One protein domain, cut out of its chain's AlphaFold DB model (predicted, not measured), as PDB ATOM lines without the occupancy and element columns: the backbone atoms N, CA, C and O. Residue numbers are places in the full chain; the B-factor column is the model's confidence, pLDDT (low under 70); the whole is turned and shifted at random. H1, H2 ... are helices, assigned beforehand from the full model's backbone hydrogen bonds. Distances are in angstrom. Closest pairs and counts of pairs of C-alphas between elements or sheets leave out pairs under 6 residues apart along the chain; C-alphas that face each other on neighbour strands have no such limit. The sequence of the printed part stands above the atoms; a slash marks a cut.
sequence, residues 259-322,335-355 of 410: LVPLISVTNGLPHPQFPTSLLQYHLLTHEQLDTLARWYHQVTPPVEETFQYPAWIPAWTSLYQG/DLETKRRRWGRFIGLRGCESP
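What this domain is: This is residues 259 to 322 and 335 to 355 of the 410 residues of an uncharacterized protein of Fonsecaea pedrosoi CBS 271.37 (UniProt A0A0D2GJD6). Little regular structure: a rounded body of loops around side-by-side helices H2 and H4, with short H1 and H3 toward opposite ends. It has 85 printed residues, named helices H1 to H4 in order and no named strand: all helix, but only 30 residues in named elements. It is compact, radius of gyration of the C-alphas 12.0 A, spanning 30 by 27 by 24 A.

How they stand to each other: H4, residues 336 to 346, touches H2, residues 286 to 295, at a shallow tilt of 29 degrees, the same way; closest C-alphas Leu 336 and His 286, 5.9 A. H1, residues 278 to 281, and H3, residues 304 to 308, touch no helix. Every O i to N i+4 pair in H2 and H4 is within hydrogen-bond range; H3 has 0 of 1, but 2 of 2 O i to N i+3.

Where its parts are: H4 runs 15.3 A from C-alpha 336 (-44.793, -0.526, -22.657) to C-alpha 346 (-34.949, 2.026, -34.094); H2 runs 14.2 A.

The domain as a whole: Residues 323 to 334 are cut out; C-alphas 322 and 335 are 20.7 A apart. pLDDT is under 70 at residues 321 to 322 and 354 to 355.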
ATOM      1  N   LEU A 259     -44.329  -4.464 -42.849       97.44
ATOM      2  CA  LEU A 259     -43.018  -4.030 -42.369       97.44
ATOM      3  C   LEU A 259     -41.931  -4.958 -42.912       97.44
ATOM      4  O   LEU A 259     -42.093  -6.178 -42.938       97.44
ATOM      5  N   VAL A 260     -40.813  -4.370 -43.342       96.98
ATOM      6  CA  VAL A 260     -39.639  -5.121 -43.799       96.98
ATOM      7  C   VAL A 260     -38.835  -5.569 -42.573       96.98
ATOM      8  O   VAL A 260     -38.523  -4.727 -41.727       96.98
ATOM      9  N   PRO A 261     -38.491  -6.863 -42.448       96.24
ATOM     10  CA  PRO A 261     -37.766  -7.360 -41.290       96.24
ATOM     11  C   PRO A 261     -36.334  -6.832 -41.246       96.24
ATOM     12  O   PRO A 261     -35.596  -6.913 -42.227       96.24
ATOM     13  N   LEU A 262     -35.933  -6.320 -40.081       96.24
ATOM     14  CA  LEU A 262     -34.558  -5.898 -39.840       96.24
ATOM     15  C   LEU A 262     -33.656  -7.126 -39.670       96.24
ATOM     16  O   LEU A 262     -34.030  -8.093 -39.004       96.24
ATOM     17  N   ILE A 263     -32.452  -7.086 -40.233       96.97
ATOM     18  CA  ILE A 263     -31.470  -8.170 -40.129       96.97
ATOM     19  C   ILE A 263     -30.516  -7.865 -38.971       96.97
ATOM     20  O   ILE A 263     -30.068  -6.730 -38.827       96.97
ATOM     21  N   SER A 264     -30.230  -8.862 -38.129       97.11
ATOM     22  CA  SER A 264     -29.231  -8.700 -37.069       97.11
ATOM     23  C   SER A 264     -27.816  -8.713 -37.644       97.11
ATOM     24  O   SER A 264     -27.497  -9.548 -38.489       97.11
ATOM     25  N   VAL A 265     -26.971  -7.812 -37.150       96.71
ATOM     26  CA  VAL A 265     -25.559  -7.678 -37.534       96.71
ATOM     27  C   VAL A 265     -24.750  -8.944 -37.223       96.71
ATOM     28  O   VAL A 265     -23.897  -9.324 -38.016       96.71
ATOM     29  N   THR A 266     -25.041  -9.633 -36.115       96.04
ATOM     30  CA  THR A 266     -24.311 -10.848 -35.709       96.04
ATOM     31  C   THR A 266     -24.764 -12.081 -36.476       96.04
ATOM     32  O   THR A 266     -23.951 -12.827 -37.012       96.04
ATOM     33  N   ASN A 267     -26.078 -12.295 -36.538       95.30
ATOM     34  CA  ASN A 267     -26.641 -13.541 -37.055       95.30
ATOM     35  C   ASN A 267     -26.899 -13.507 -38.566       95.30
ATOM     36  O   ASN A 267     -27.118 -14.556 -39.165       95.30
ATOM     37  N   GLY A 268     -26.983 -12.321 -39.177       97.45
ATOM     38  CA  GLY A 268     -27.422 -12.175 -40.568       97.45
ATOM     39  C   GLY A 268     -28.871 -12.622 -40.808       97.45
ATOM     40  O   GLY A 268     -29.296 -12.755 -41.955       97.45
ATOM     41  N   LEU A 269     -29.645 -12.847 -39.739       97.70
ATOM     42  CA  LEU A 269     -31.024 -13.331 -39.781       97.70
ATOM     43  C   LEU A 269     -31.983 -12.355 -39.080       97.70
ATOM     44  O   LEU A 269     -31.597 -11.692 -38.107       97.70
ATOM     45  N   PRO A 270     -33.240 -12.262 -39.547       97.61
ATOM     46  CA  PRO A 270     -34.272 -11.503 -38.854       97.61
ATOM     47  C   PRO A 270     -34.736 -12.228 -37.585       97.61
ATOM     48  O   PRO A 270     -34.684 -13.456 -37.502       97.61
ATOM     49  N   HIS A 271     -35.226 -11.474 -36.599       97.66
ATOM     50  CA  HIS A 271     -35.808 -12.070 -35.396       97.66
ATOM     51  C   HIS A 271     -37.063 -12.898 -35.753       97.66
ATOM     52  O   HIS A 271     -37.913 -12.409 -36.502       97.66
ATOM     53  N   PRO A 272     -37.253 -14.112 -35.196       97.18
ATOM     54  CA  PRO A 272     -38.392 -14.979 -35.531       97.18
ATOM     55  C   PRO A 272     -39.762 -14.363 -35.212       97.18
ATOM     56  O   PRO A 272     -40.757 -14.720 -35.833       97.18
ATOM     57  N   GLN A 273     -39.824 -13.431 -34.257       96.26
ATOM     58  CA  GLN A 273     -41.049 -12.711 -33.884       96.26
ATOM     59  C   GLN A 273     -41.053 -11.251 -34.364       96.26
ATOM     60  O   GLN A 273     -41.724 -10.409 -33.767       96.26
ATOM     61  N   PHE A 274     -40.266 -10.907 -35.387       97.57
ATOM     62  CA  PHE A 274     -40.302  -9.557 -35.950       97.57
ATOM     63  C   PHE A 274     -41.714  -9.237 -36.490       97.57
ATOM     64  O   PHE A 274     -42.309 -10.083 -37.167       97.57
ATOM     65  N   PRO A 275     -42.287  -8.051 -36.205       97.72
ATOM     66  CA  PRO A 275     -43.631  -7.710 -36.658       97.72
ATOM     67  C   PRO A 275     -43.693  -7.598 -38.188       97.72
ATOM     68  O   PRO A 275     -42.947  -6.841 -38.797       97.72
ATOM     69  N   THR A 276     -44.617  -8.326 -38.815       97.28
ATOM     70  CA  THR A 276     -44.795  -8.351 -40.280       97.28
ATOM     71  C   THR A 276     -45.654  -7.201 -40.806       97.28
ATOM     72  O   THR A 276     -45.633  -6.903 -41.997       97.28
ATOM     73  N   SER A 277     -46.415  -6.542 -39.928       97.71
ATOM     74  CA  SER A 277     -47.267  -5.396 -40.251       97.71
ATOM     75  C   SER A 277     -47.270  -4.367 -39.124       97.71
ATOM     76  O   SER A 277     -46.943  -4.680 -37.975       97.71
ATOM     77  N   LEU A 278     -47.684  -3.143 -39.449       97.21
ATOM     78  CA  LEU A 278     -47.790  -2.040 -38.493       97.21
ATOM     79  C   LEU A 278     -48.794  -2.352 -37.362       97.21
ATOM     80  O   LEU A 278     -48.531  -2.055 -36.198       97.21
ATOM     81  N   LEU A 279     -49.885  -3.063 -37.667       96.70
ATOM     82  CA  LEU A 279     -50.828  -3.589 -36.679       96.70
ATOM     83  C   LEU A 279     -50.132  -4.530 -35.693       96.70
ATOM     84  O   LEU A 279     -50.310  -4.392 -34.488       96.70
ATOM     85  N   GLN A 280     -49.329  -5.473 -36.194       97.36
ATOM     86  CA  GLN A 280     -48.614  -6.425 -35.342       97.36
ATOM     87  C   GLN A 280     -47.596  -5.719 -34.438       97.36
ATOM     88  O   GLN A 280     -47.466  -6.086 -33.274       97.36
ATOM     89  N   TYR A 281     -46.924  -4.679 -34.942       97.99
ATOM     90  CA  TYR A 281     -46.037  -3.832 -34.142       97.99
ATOM     91  C   TYR A 281     -46.771  -3.193 -32.947       97.99
ATOM     92  O   TYR A 281     -46.296  -3.284 -31.814       97.99
ATOM     93  N   HIS A 282     -47.971  -2.640 -33.154       96.47
ATOM     94  CA  HIS A 282     -48.789  -2.076 -32.068       96.47
ATOM     95  C   HIS A 282     -49.360  -3.118 -31.096       96.47
ATOM     96  O   HIS A 282     -49.938  -2.746 -30.075       96.47
ATOM     97  N   LEU A 283     -49.212  -4.410 -31.384       97.29
ATOM     98  CA  LEU A 283     -49.636  -5.504 -30.512       97.29
ATOM     99  C   LEU A 283     -48.462  -6.170 -29.775       97.29
ATOM    100  O   LEU A 283     -48.693  -7.099 -29.007       97.29
ATOM    101  N   LEU A 284     -47.222  -5.693 -29.953       97.53
ATOM    102  CA  LEU A 284     -46.048  -6.248 -29.270       97.53
ATOM    103  C   LEU A 284     -46.140  -6.076 -27.746       97.53
ATOM    104  O   LEU A 284     -46.406  -4.980 -27.246       97.53
ATOM    105  N   THR A 285     -45.903  -7.159 -27.015       97.34
ATOM    106  CA  THR A 285     -45.875  -7.207 -25.542       97.34
ATOM    107  C   THR A 285     -44.519  -6.756 -24.980       97.34
ATOM    108  O   THR A 285     -43.540  -6.654 -25.723       97.34
ATOM    109  N   HIS A 286     -44.436  -6.515 -23.665       95.42
ATOM    110  CA  HIS A 286     -43.171  -6.184 -22.991       95.42
ATOM    111  C   HIS A 286     -42.074  -7.223 -23.264       95.42
ATOM    112  O   HIS A 286     -40.985  -6.859 -23.698       95.42
ATOM    113  N   GLU A 287     -42.375  -8.510 -23.077       95.04
ATOM    114  CA  GLU A 287     -41.406  -9.601 -23.248       95.04
ATOM    115  C   GLU A 287     -40.893  -9.708 -24.690       95.04
ATOM    116  O   GLU A 287     -39.706  -9.951 -24.929       95.04
ATOM    117  N   GLN A 288     -41.777  -9.487 -25.668       97.22
ATOM    118  CA  GLN A 288     -41.411  -9.483 -27.085       97.22
ATOM    119  C   GLN A 288     -40.483  -8.315 -27.419       97.22
ATOM    120  O   GLN A 288     -39.496  -8.511 -28.123       97.22
ATOM    121  N   LEU A 289     -40.763  -7.118 -26.896       97.04
ATOM    122  CA  LEU A 289     -39.899  -5.947 -27.077       97.04
ATOM    123  C   LEU A 289     -38.535  -6.142 -26.415       97.04
ATOM    124  O   LEU A 289     -37.524  -5.775 -27.004       97.04
ATOM    125  N   ASP A 290     -38.486  -6.766 -25.239       95.17
ATOM    126  CA  ASP A 290     -37.223  -7.058 -24.553       95.17
ATOM    127  C   ASP A 290     -36.404  -8.113 -25.302       95.17
ATOM    128  O   ASP A 290     -35.181  -8.014 -25.387       95.17
ATOM    129  N   THR A 291     -37.069  -9.108 -25.892       95.80
ATOM    130  CA  THR A 291     -36.414 -10.123 -26.728       95.80
ATOM    131  C   THR A 291     -35.893  -9.513 -28.032       95.80
ATOM    132  O   THR A 291     -34.760  -9.790 -28.422       95.80
ATOM    133  N   LEU A 292     -36.666  -8.620 -28.663       96.99
ATOM    134  CA  LEU A 292     -36.230  -7.852 -29.833       96.99
ATOM    135  C   LEU A 292     -35.026  -6.963 -29.496       96.99
ATOM    136  O   LEU A 292     -34.010  -7.028 -30.181       96.99
ATOM    137  N   ALA A 293     -35.089  -6.187 -28.415       95.85
ATOM    138  CA  ALA A 293     -33.987  -5.331 -27.990       95.85
ATOM    139  C   ALA A 293     -32.701  -6.139 -27.741       95.85
ATOM    140  O   ALA A 293     -31.640  -5.762 -28.236       95.85
ATOM    141  N   ARG A 294     -32.799  -7.303 -27.079       95.25
ATOM    142  CA  ARG A 294     -31.672  -8.237 -26.904       95.25
ATOM    143  C   ARG A 294     -31.136  -8.777 -28.235       95.25
ATOM    144  O   ARG A 294     -29.926  -8.786 -28.428       95.25
ATOM    145  N   TRP A 295     -32.007  -9.172 -29.164       96.44
ATOM    146  CA  TRP A 295     -31.610  -9.715 -30.474       96.44
ATOM    147  C   TRP A 295     -30.846  -8.716 -31.353       96.44
ATOM    148  O   TRP A 295     -29.945  -9.104 -32.098       96.44
ATOM    149  N   TYR A 296     -31.204  -7.431 -31.276       97.05
ATOM    150  CA  TYR A 296     -30.568  -6.351 -32.041       97.05
ATOM    151  C   TYR A 296     -29.573  -5.525 -31.208       97.05
ATOM    152  O   TYR A 296     -29.255  -4.393 -31.569       97.05
ATOM    153  N   HIS A 297     -29.056  -6.097 -30.113       95.71
ATOM    154  CA  HIS A 297     -28.006  -5.516 -29.262       95.71
ATOM    155  C   HIS A 297     -28.353  -4.121 -28.704       95.71
ATOM    156  O   HIS A 297     -27.468  -3.314 -28.445       95.71
ATOM    157  N   GLN A 298     -29.635  -3.811 -28.501       95.24
ATOM    158  CA  GLN A 298     -30.105  -2.565 -27.880       95.24
ATOM    159  C   GLN A 298     -30.243  -2.752 -26.356       95.24
ATOM    160  O   GLN A 298     -31.337  -2.692 -25.793       95.24
ATOM    161  N   VAL A 299     -29.123  -3.060 -25.697       93.39
ATOM    162  CA  VAL A 299     -29.041  -3.531 -24.303       93.39
ATOM    163  C   VAL A 299     -28.046  -2.709 -23.478       93.39
ATOM    164  O   VAL A 299     -27.169  -2.052 -24.034       93.39
ATOM    165  N   THR A 300     -28.167  -2.777 -22.149       89.99
ATOM    166  CA  THR A 300     -27.169  -2.252 -21.200       89.99
ATOM    167  C   THR A 300     -26.379  -3.410 -20.570       89.99
ATOM    168  O   THR A 300     -26.997  -4.358 -20.076       89.99
ATOM    169  N   PRO A 301     -25.035  -3.346 -20.517       91.44
ATOM    170  CA  PRO A 301     -24.166  -2.362 -21.173       91.44
ATOM    171  C   PRO A 301     -24.178  -2.511 -22.711       91.44
ATOM    172  O   PRO A 301     -24.429  -3.616 -23.195       91.44
ATOM    173  N   PRO A 302     -23.900  -1.432 -23.475       90.87
ATOM    174  CA  PRO A 302     -23.763  -1.511 -24.929       90.87
ATOM    175  C   PRO A 302     -22.669  -2.504 -25.341       90.87
ATOM    176  O   PRO A 302     -21.611  -2.557 -24.711       90.87
ATOM    177  N   VAL A 303     -22.916  -3.263 -26.409       93.53
ATOM    178  CA  VAL A 303     -21.959  -4.214 -27.000       93.53
ATOM    179  C   VAL A 303     -21.376  -3.597 -28.277       93.53
ATOM    180  O   VAL A 303     -21.910  -2.616 -28.797       93.53
ATOM    181  N   GLU A 304     -20.276  -4.133 -28.804       95.97
ATOM    182  CA  GLU A 304     -19.646  -3.630 -30.033       95.97
ATOM    183  C   GLU A 304     -20.638  -3.560 -31.209       95.97
ATOM    184  O   GLU A 304     -20.657  -2.589 -31.969       95.97
ATOM    185  N   GLU A 305     -21.537  -4.537 -31.322       95.84
ATOM    186  CA  GLU A 305     -22.529  -4.608 -32.394       95.84
ATOM    187  C   GLU A 305     -23.647  -3.574 -32.252       95.84
ATOM    188  O   GLU A 305     -24.281  -3.229 -33.251       95.84
ATOM    189  N   THR A 306     -23.864  -3.013 -31.056       95.30
ATOM    190  CA  THR A 306     -24.807  -1.902 -30.841       95.30
ATOM    191  C   THR A 306     -24.457  -0.712 -31.739       95.30
ATOM    192  O   THR A 306     -25.353  -0.080 -32.300       95.30
ATOM    193  N   PHE A 307     -23.161  -0.440 -31.927       95.37
ATOM    194  CA  PHE A 307     -22.655   0.695 -32.707       95.37
ATOM    195  C   PHE A 307     -22.616   0.444 -34.220       95.37
ATOM    196  O   PHE A 307     -22.345   1.368 -34.985       95.37
ATOM    197  N   GLN A 308     -22.893  -0.783 -34.667       96.45
ATOM    198  CA  GLN A 308     -22.924  -1.129 -36.092       96.45
ATOM    199  C   GLN A 308     -24.283  -0.824 -36.745       96.45
ATOM    200  O   GLN A 308     -24.393  -0.816 -37.973       96.45
ATOM    201  N   TYR A 309     -25.321  -0.544 -35.950       95.25
ATOM    202  CA  TYR A 309     -26.622  -0.123 -36.463       95.25
ATOM    203  C   TYR A 309     -26.635   1.383 -36.792       95.25
ATOM    204  O   TYR A 309     -26.083   2.180 -36.034       95.25
ATOM    205  N   PRO A 310     -27.322   1.819 -37.870       92.75
ATOM    206  CA  PRO A 310     -27.429   3.241 -38.227       92.75
ATOM    207  C   PRO A 310     -28.095   4.120 -37.158       92.75
ATOM    208  O   PRO A 310     -27.893   5.333 -37.131       92.75
ATOM    209  N   ALA A 311     -28.919   3.515 -36.305       91.56
ATOM    210  CA  ALA A 311     -29.581   4.154 -35.183       91.56
ATOM    211  C   ALA A 311     -29.435   3.261 -33.949       91.56
ATOM    212  O   ALA A 311     -29.569   2.045 -34.051       91.56
ATOM    213  N   TRP A 312     -29.208   3.871 -32.789       90.11
ATOM    214  CA  TRP A 312     -29.242   3.204 -31.490       90.11
ATOM    215  C   TRP A 312     -30.285   3.883 -30.606       90.11
ATOM    216  O   TRP A 312     -30.653   5.043 -30.829       90.11
ATOM    217  N   ILE A 313     -30.798   3.147 -29.627       90.95
ATOM    218  CA  ILE A 313     -31.820   3.636 -28.697       90.95
ATOM    219  C   ILE A 313     -31.337   3.504 -27.257       90.95
ATOM    220  O   ILE A 313     -30.571   2.587 -26.959       90.95
ATOM    221  N   PRO A 314     -31.788   4.381 -26.341       90.15
ATOM    222  CA  PRO A 314     -31.498   4.214 -24.925       90.15
ATOM    223  C   PRO A 314     -32.036   2.862 -24.457       90.15
ATOM    224  O   PRO A 314     -33.240   2.597 -24.565       90.15
ATOM    225  N   ALA A 315     -31.148   2.004 -23.971       89.38
ATOM    226  CA  ALA A 315     -31.501   0.657 -23.564       89.38
ATOM    227  C   ALA A 315     -32.435   0.673 -22.343       89.38
ATOM    228  O   ALA A 315     -32.324   1.509 -21.448       89.38
ATOM    229  N   TRP A 316     -33.384  -0.260 -22.333       89.25
ATOM    230  CA  TRP A 316     -34.304  -0.522 -21.214       89.25
ATOM    231  C   TRP A 316     -34.232  -1.975 -20.735       89.25
ATOM    232  O   TRP A 316     -35.000  -2.396 -19.877       89.25
ATOM    233  N   THR A 317     -33.351  -2.766 -21.342       86.83
ATOM    234  CA  THR A 317     -33.126  -4.165 -21.000       86.83
ATOM    235  C   THR A 317     -31.645  -4.357 -20.712       86.83
ATOM    236  O   THR A 317     -30.785  -3.850 -21.433       86.83
ATOM    237  N   SER A 318     -31.344  -5.095 -19.649       82.05
ATOM    238  CA  SER A 318     -29.977  -5.471 -19.288       82.05
ATOM    239  C   SER A 318     -29.626  -6.833 -19.885       82.05
ATOM    240  O   SER A 318     -30.498  -7.695 -20.015       82.05
ATOM    241  N   LEU A 319     -28.356  -7.056 -20.230       75.47
ATOM    242  CA  LEU A 319     -27.855  -8.407 -20.527       75.47
ATOM    243  C   LEU A 319     -27.811  -9.288 -19.269       75.47
ATOM    244  O   LEU A 319     -27.905 -10.510 -19.361       75.47
ATOM    245  N   TYR A 320     -27.711  -8.673 -18.089       73.83
ATOM    246  CA  TYR A 320     -27.506  -9.352 -16.811       73.83
ATOM    247  C   TYR A 320     -28.799  -9.554 -16.010       73.83
ATOM    248  O   TYR A 320     -28.765  -9.525 -14.781       73.83
ATOM    249  N   GLN A 321     -29.929  -9.815 -16.682       64.95
ATOM    250  CA  GLN A 321     -31.237 -10.051 -16.035       64.95
ATOM    251  C   GLN A 321     -31.230 -11.170 -14.971       64.95
ATOM    252  O   GLN A 321     -32.172 -11.290 -14.200       64.95
ATOM    253  N   GLY A 322     -30.179 -11.992 -14.896       59.00
ATOM    254  CA  GLY A 322     -30.134 -13.172 -14.035       59.00
ATOM    255  C   GLY A 322     -29.349 -13.076 -12.724       59.00
ATOM    256  O   GLY A 322     -29.258 -14.111 -12.069       59.00
ATOM    257  N   ASP A 335     -42.149   1.844 -19.274       92.20
ATOM    258  CA  ASP A 335     -43.512   1.592 -19.727       92.20
ATOM    259  C   ASP A 335     -43.543   0.975 -21.137       92.20
ATOM    260  O   ASP A 335     -42.662   1.191 -21.979       92.20
ATOM    261  N   LEU A 336     -44.579   0.177 -21.398       94.37
ATOM    262  CA  LEU A 336     -44.793  -0.526 -22.657       94.37
ATOM    263  C   LEU A 336     -44.817   0.447 -23.829       94.37
ATOM    264  O   LEU A 336     -44.243   0.162 -24.883       94.37
ATOM    265  N   GLU A 337     -45.469   1.597 -23.652       93.61
ATOM    266  CA  GLU A 337     -45.558   2.607 -24.694       93.61
ATOM    267  C   GLU A 337     -44.174   3.178 -25.020       93.61
ATOM    268  O   GLU A 337     -43.801   3.254 -26.194       93.61
ATOM    269  N   THR A 338     -43.368   3.480 -24.000       92.53
ATOM    270  CA  THR A 338     -41.987   3.949 -24.160       92.53
ATOM    271  C   THR A 338     -41.114   2.909 -24.860       92.53
ATOM    272  O   THR A 338     -40.413   3.249 -25.818       92.53
ATOM    273  N   LYS A 339     -41.196   1.627 -24.469       94.88
ATOM    274  CA  LYS A 339     -40.482   0.537 -25.161       94.88
ATOM    275  C   LYS A 339     -40.878   0.465 -26.637       94.88
ATOM    276  O   LYS A 339     -40.007   0.379 -27.500       94.88
ATOM    277  N   ARG A 340     -42.180   0.555 -26.945       95.96
ATOM    278  CA  ARG A 340     -42.677   0.575 -28.331       95.96
ATOM    279  C   ARG A 340     -42.138   1.773 -29.093       95.96
ATOM    280  O   ARG A 340     -41.569   1.574 -30.151       95.96
ATOM    281  N   ARG A 341     -42.239   2.991 -28.557       93.89
ATOM    282  CA  ARG A 341     -41.747   4.227 -29.194       93.89
ATOM    283  C   ARG A 341     -40.254   4.154 -29.513       93.89
ATOM    284  O   ARG A 341     -39.854   4.396 -30.651       93.89
ATOM    285  N   ARG A 342     -39.432   3.751 -28.538       94.33
ATOM    286  CA  ARG A 342     -37.990   3.567 -28.747       94.33
ATOM    287  C   ARG A 342     -37.728   2.495 -29.811       94.33
ATOM    288  O   ARG A 342     -36.995   2.756 -30.761       94.33
ATOM    289  N   TRP A 343     -38.388   1.338 -29.728       96.04
ATOM    290  CA  TRP A 343     -38.282   0.288 -30.748       96.04
ATOM    291  C   TRP A 343     -38.721   0.766 -32.144       96.04
ATOM    292  O   TRP A 343     -38.028   0.529 -33.128       96.04
ATOM    293  N   GLY A 344     -39.828   1.505 -32.239       96.47
ATOM    294  CA  GLY A 344     -40.342   2.102 -33.469       96.47
ATOM    295  C   GLY A 344     -39.349   3.065 -34.108       96.47
ATOM    296  O   GLY A 344     -39.116   2.988 -35.313       96.47
ATOM    297  N   ARG A 345     -38.693   3.912 -33.305       94.66
ATOM    298  CA  ARG A 345     -37.607   4.789 -33.765       94.66
ATOM    299  C   ARG A 345     -36.426   3.989 -34.315       94.66
ATOM    300  O   ARG A 345     -35.892   4.357 -35.357       94.66
ATOM    301  N   PHE A 346     -36.043   2.897 -33.650       95.74
ATOM    302  CA  PHE A 346     -34.949   2.026 -34.094       95.74
ATOM    303  C   PHE A 346     -35.211   1.398 -35.469       95.74
ATOM    304  O   PHE A 346     -34.320   1.378 -36.312       95.74
ATOM    305  N   ILE A 347     -36.443   0.953 -35.733       95.95
ATOM    306  CA  ILE A 347     -36.830   0.379 -37.034       95.95
ATOM    307  C   ILE A 347     -37.266   1.432 -38.076       95.95
ATOM    308  O   ILE A 347     -37.671   1.067 -39.178       95.95
ATOM    309  N   GLY A 348     -37.201   2.729 -37.749       95.24
ATOM    310  CA  GLY A 348     -37.497   3.826 -38.677       95.24
ATOM    311  C   GLY A 348     -38.984   4.155 -38.876       95.24
ATOM    312  O   GLY A 348     -39.347   4.723 -39.908       95.24
ATOM    313  N   LEU A 349     -39.860   3.821 -37.924       94.62
ATOM    314  CA  LEU A 349     -41.267   4.232 -37.958       94.62
ATOM    315  C   LEU A 349     -41.428   5.714 -37.592       94.62
ATOM    316  O   LEU A 349     -40.959   6.173 -36.550       94.62
ATOM    317  N   ARG A 350     -42.160   6.451 -38.435       91.57
ATOM    318  CA  ARG A 350     -42.516   7.859 -38.192       91.57
ATOM    319  C   ARG A 350     -43.519   7.986 -37.046       91.57
ATOM    320  O   ARG A 350     -44.335   7.094 -36.832       91.57
ATOM    321  N   GLY A 351     -43.464   9.102 -36.321       88.40
ATOM    322  CA  GLY A 351     -44.371   9.370 -35.194       88.40
ATOM    323  C   GLY A 351     -44.071   8.559 -33.928       88.40
ATOM    324  O   GLY A 351     -44.774   8.697 -32.935       88.40
ATOM    325  N   CYS A 352     -43.012   7.743 -33.934       87.73
ATOM    326  CA  CYS A 352     -42.457   7.108 -32.732       87.73
ATOM    327  C   CYS A 352     -41.373   7.980 -32.062       87.73
ATOM    328  O   CYS A 352     -40.737   7.577 -31.088       87.73
ATOM    329  N   GLU A 353     -41.170   9.191 -32.581       76.20
ATOM    330  CA  GLU A 353     -40.298  10.231 -32.042       76.20
ATOM    331  C   GLU A 353     -40.966  10.833 -30.801       76.20
ATOM    332  O   GLU A 353     -41.757  11.767 -30.878       76.20
ATOM    333  N   SER A 354     -40.718  10.240 -29.638       62.39
ATOM    334  CA  SER A 354     -41.245  10.783 -28.383       62.39
ATOM    335  C   SER A 354     -40.405  11.969 -27.922       62.39
ATOM    336  O   SER A 354     -39.177  11.892 -28.025       62.39
ATOM    337  N   PRO A 355     -41.017  13.024 -27.352       56.64
ATOM    338  CA  PRO A 355     -40.283  13.951 -26.513       56.64
ATOM    339  C   PRO A 355     -39.845  13.162 -25.285       56.64
ATOM    340  O   PRO A 355     -40.652  12.846 -24.413       56.64
TER     341      PRO A 355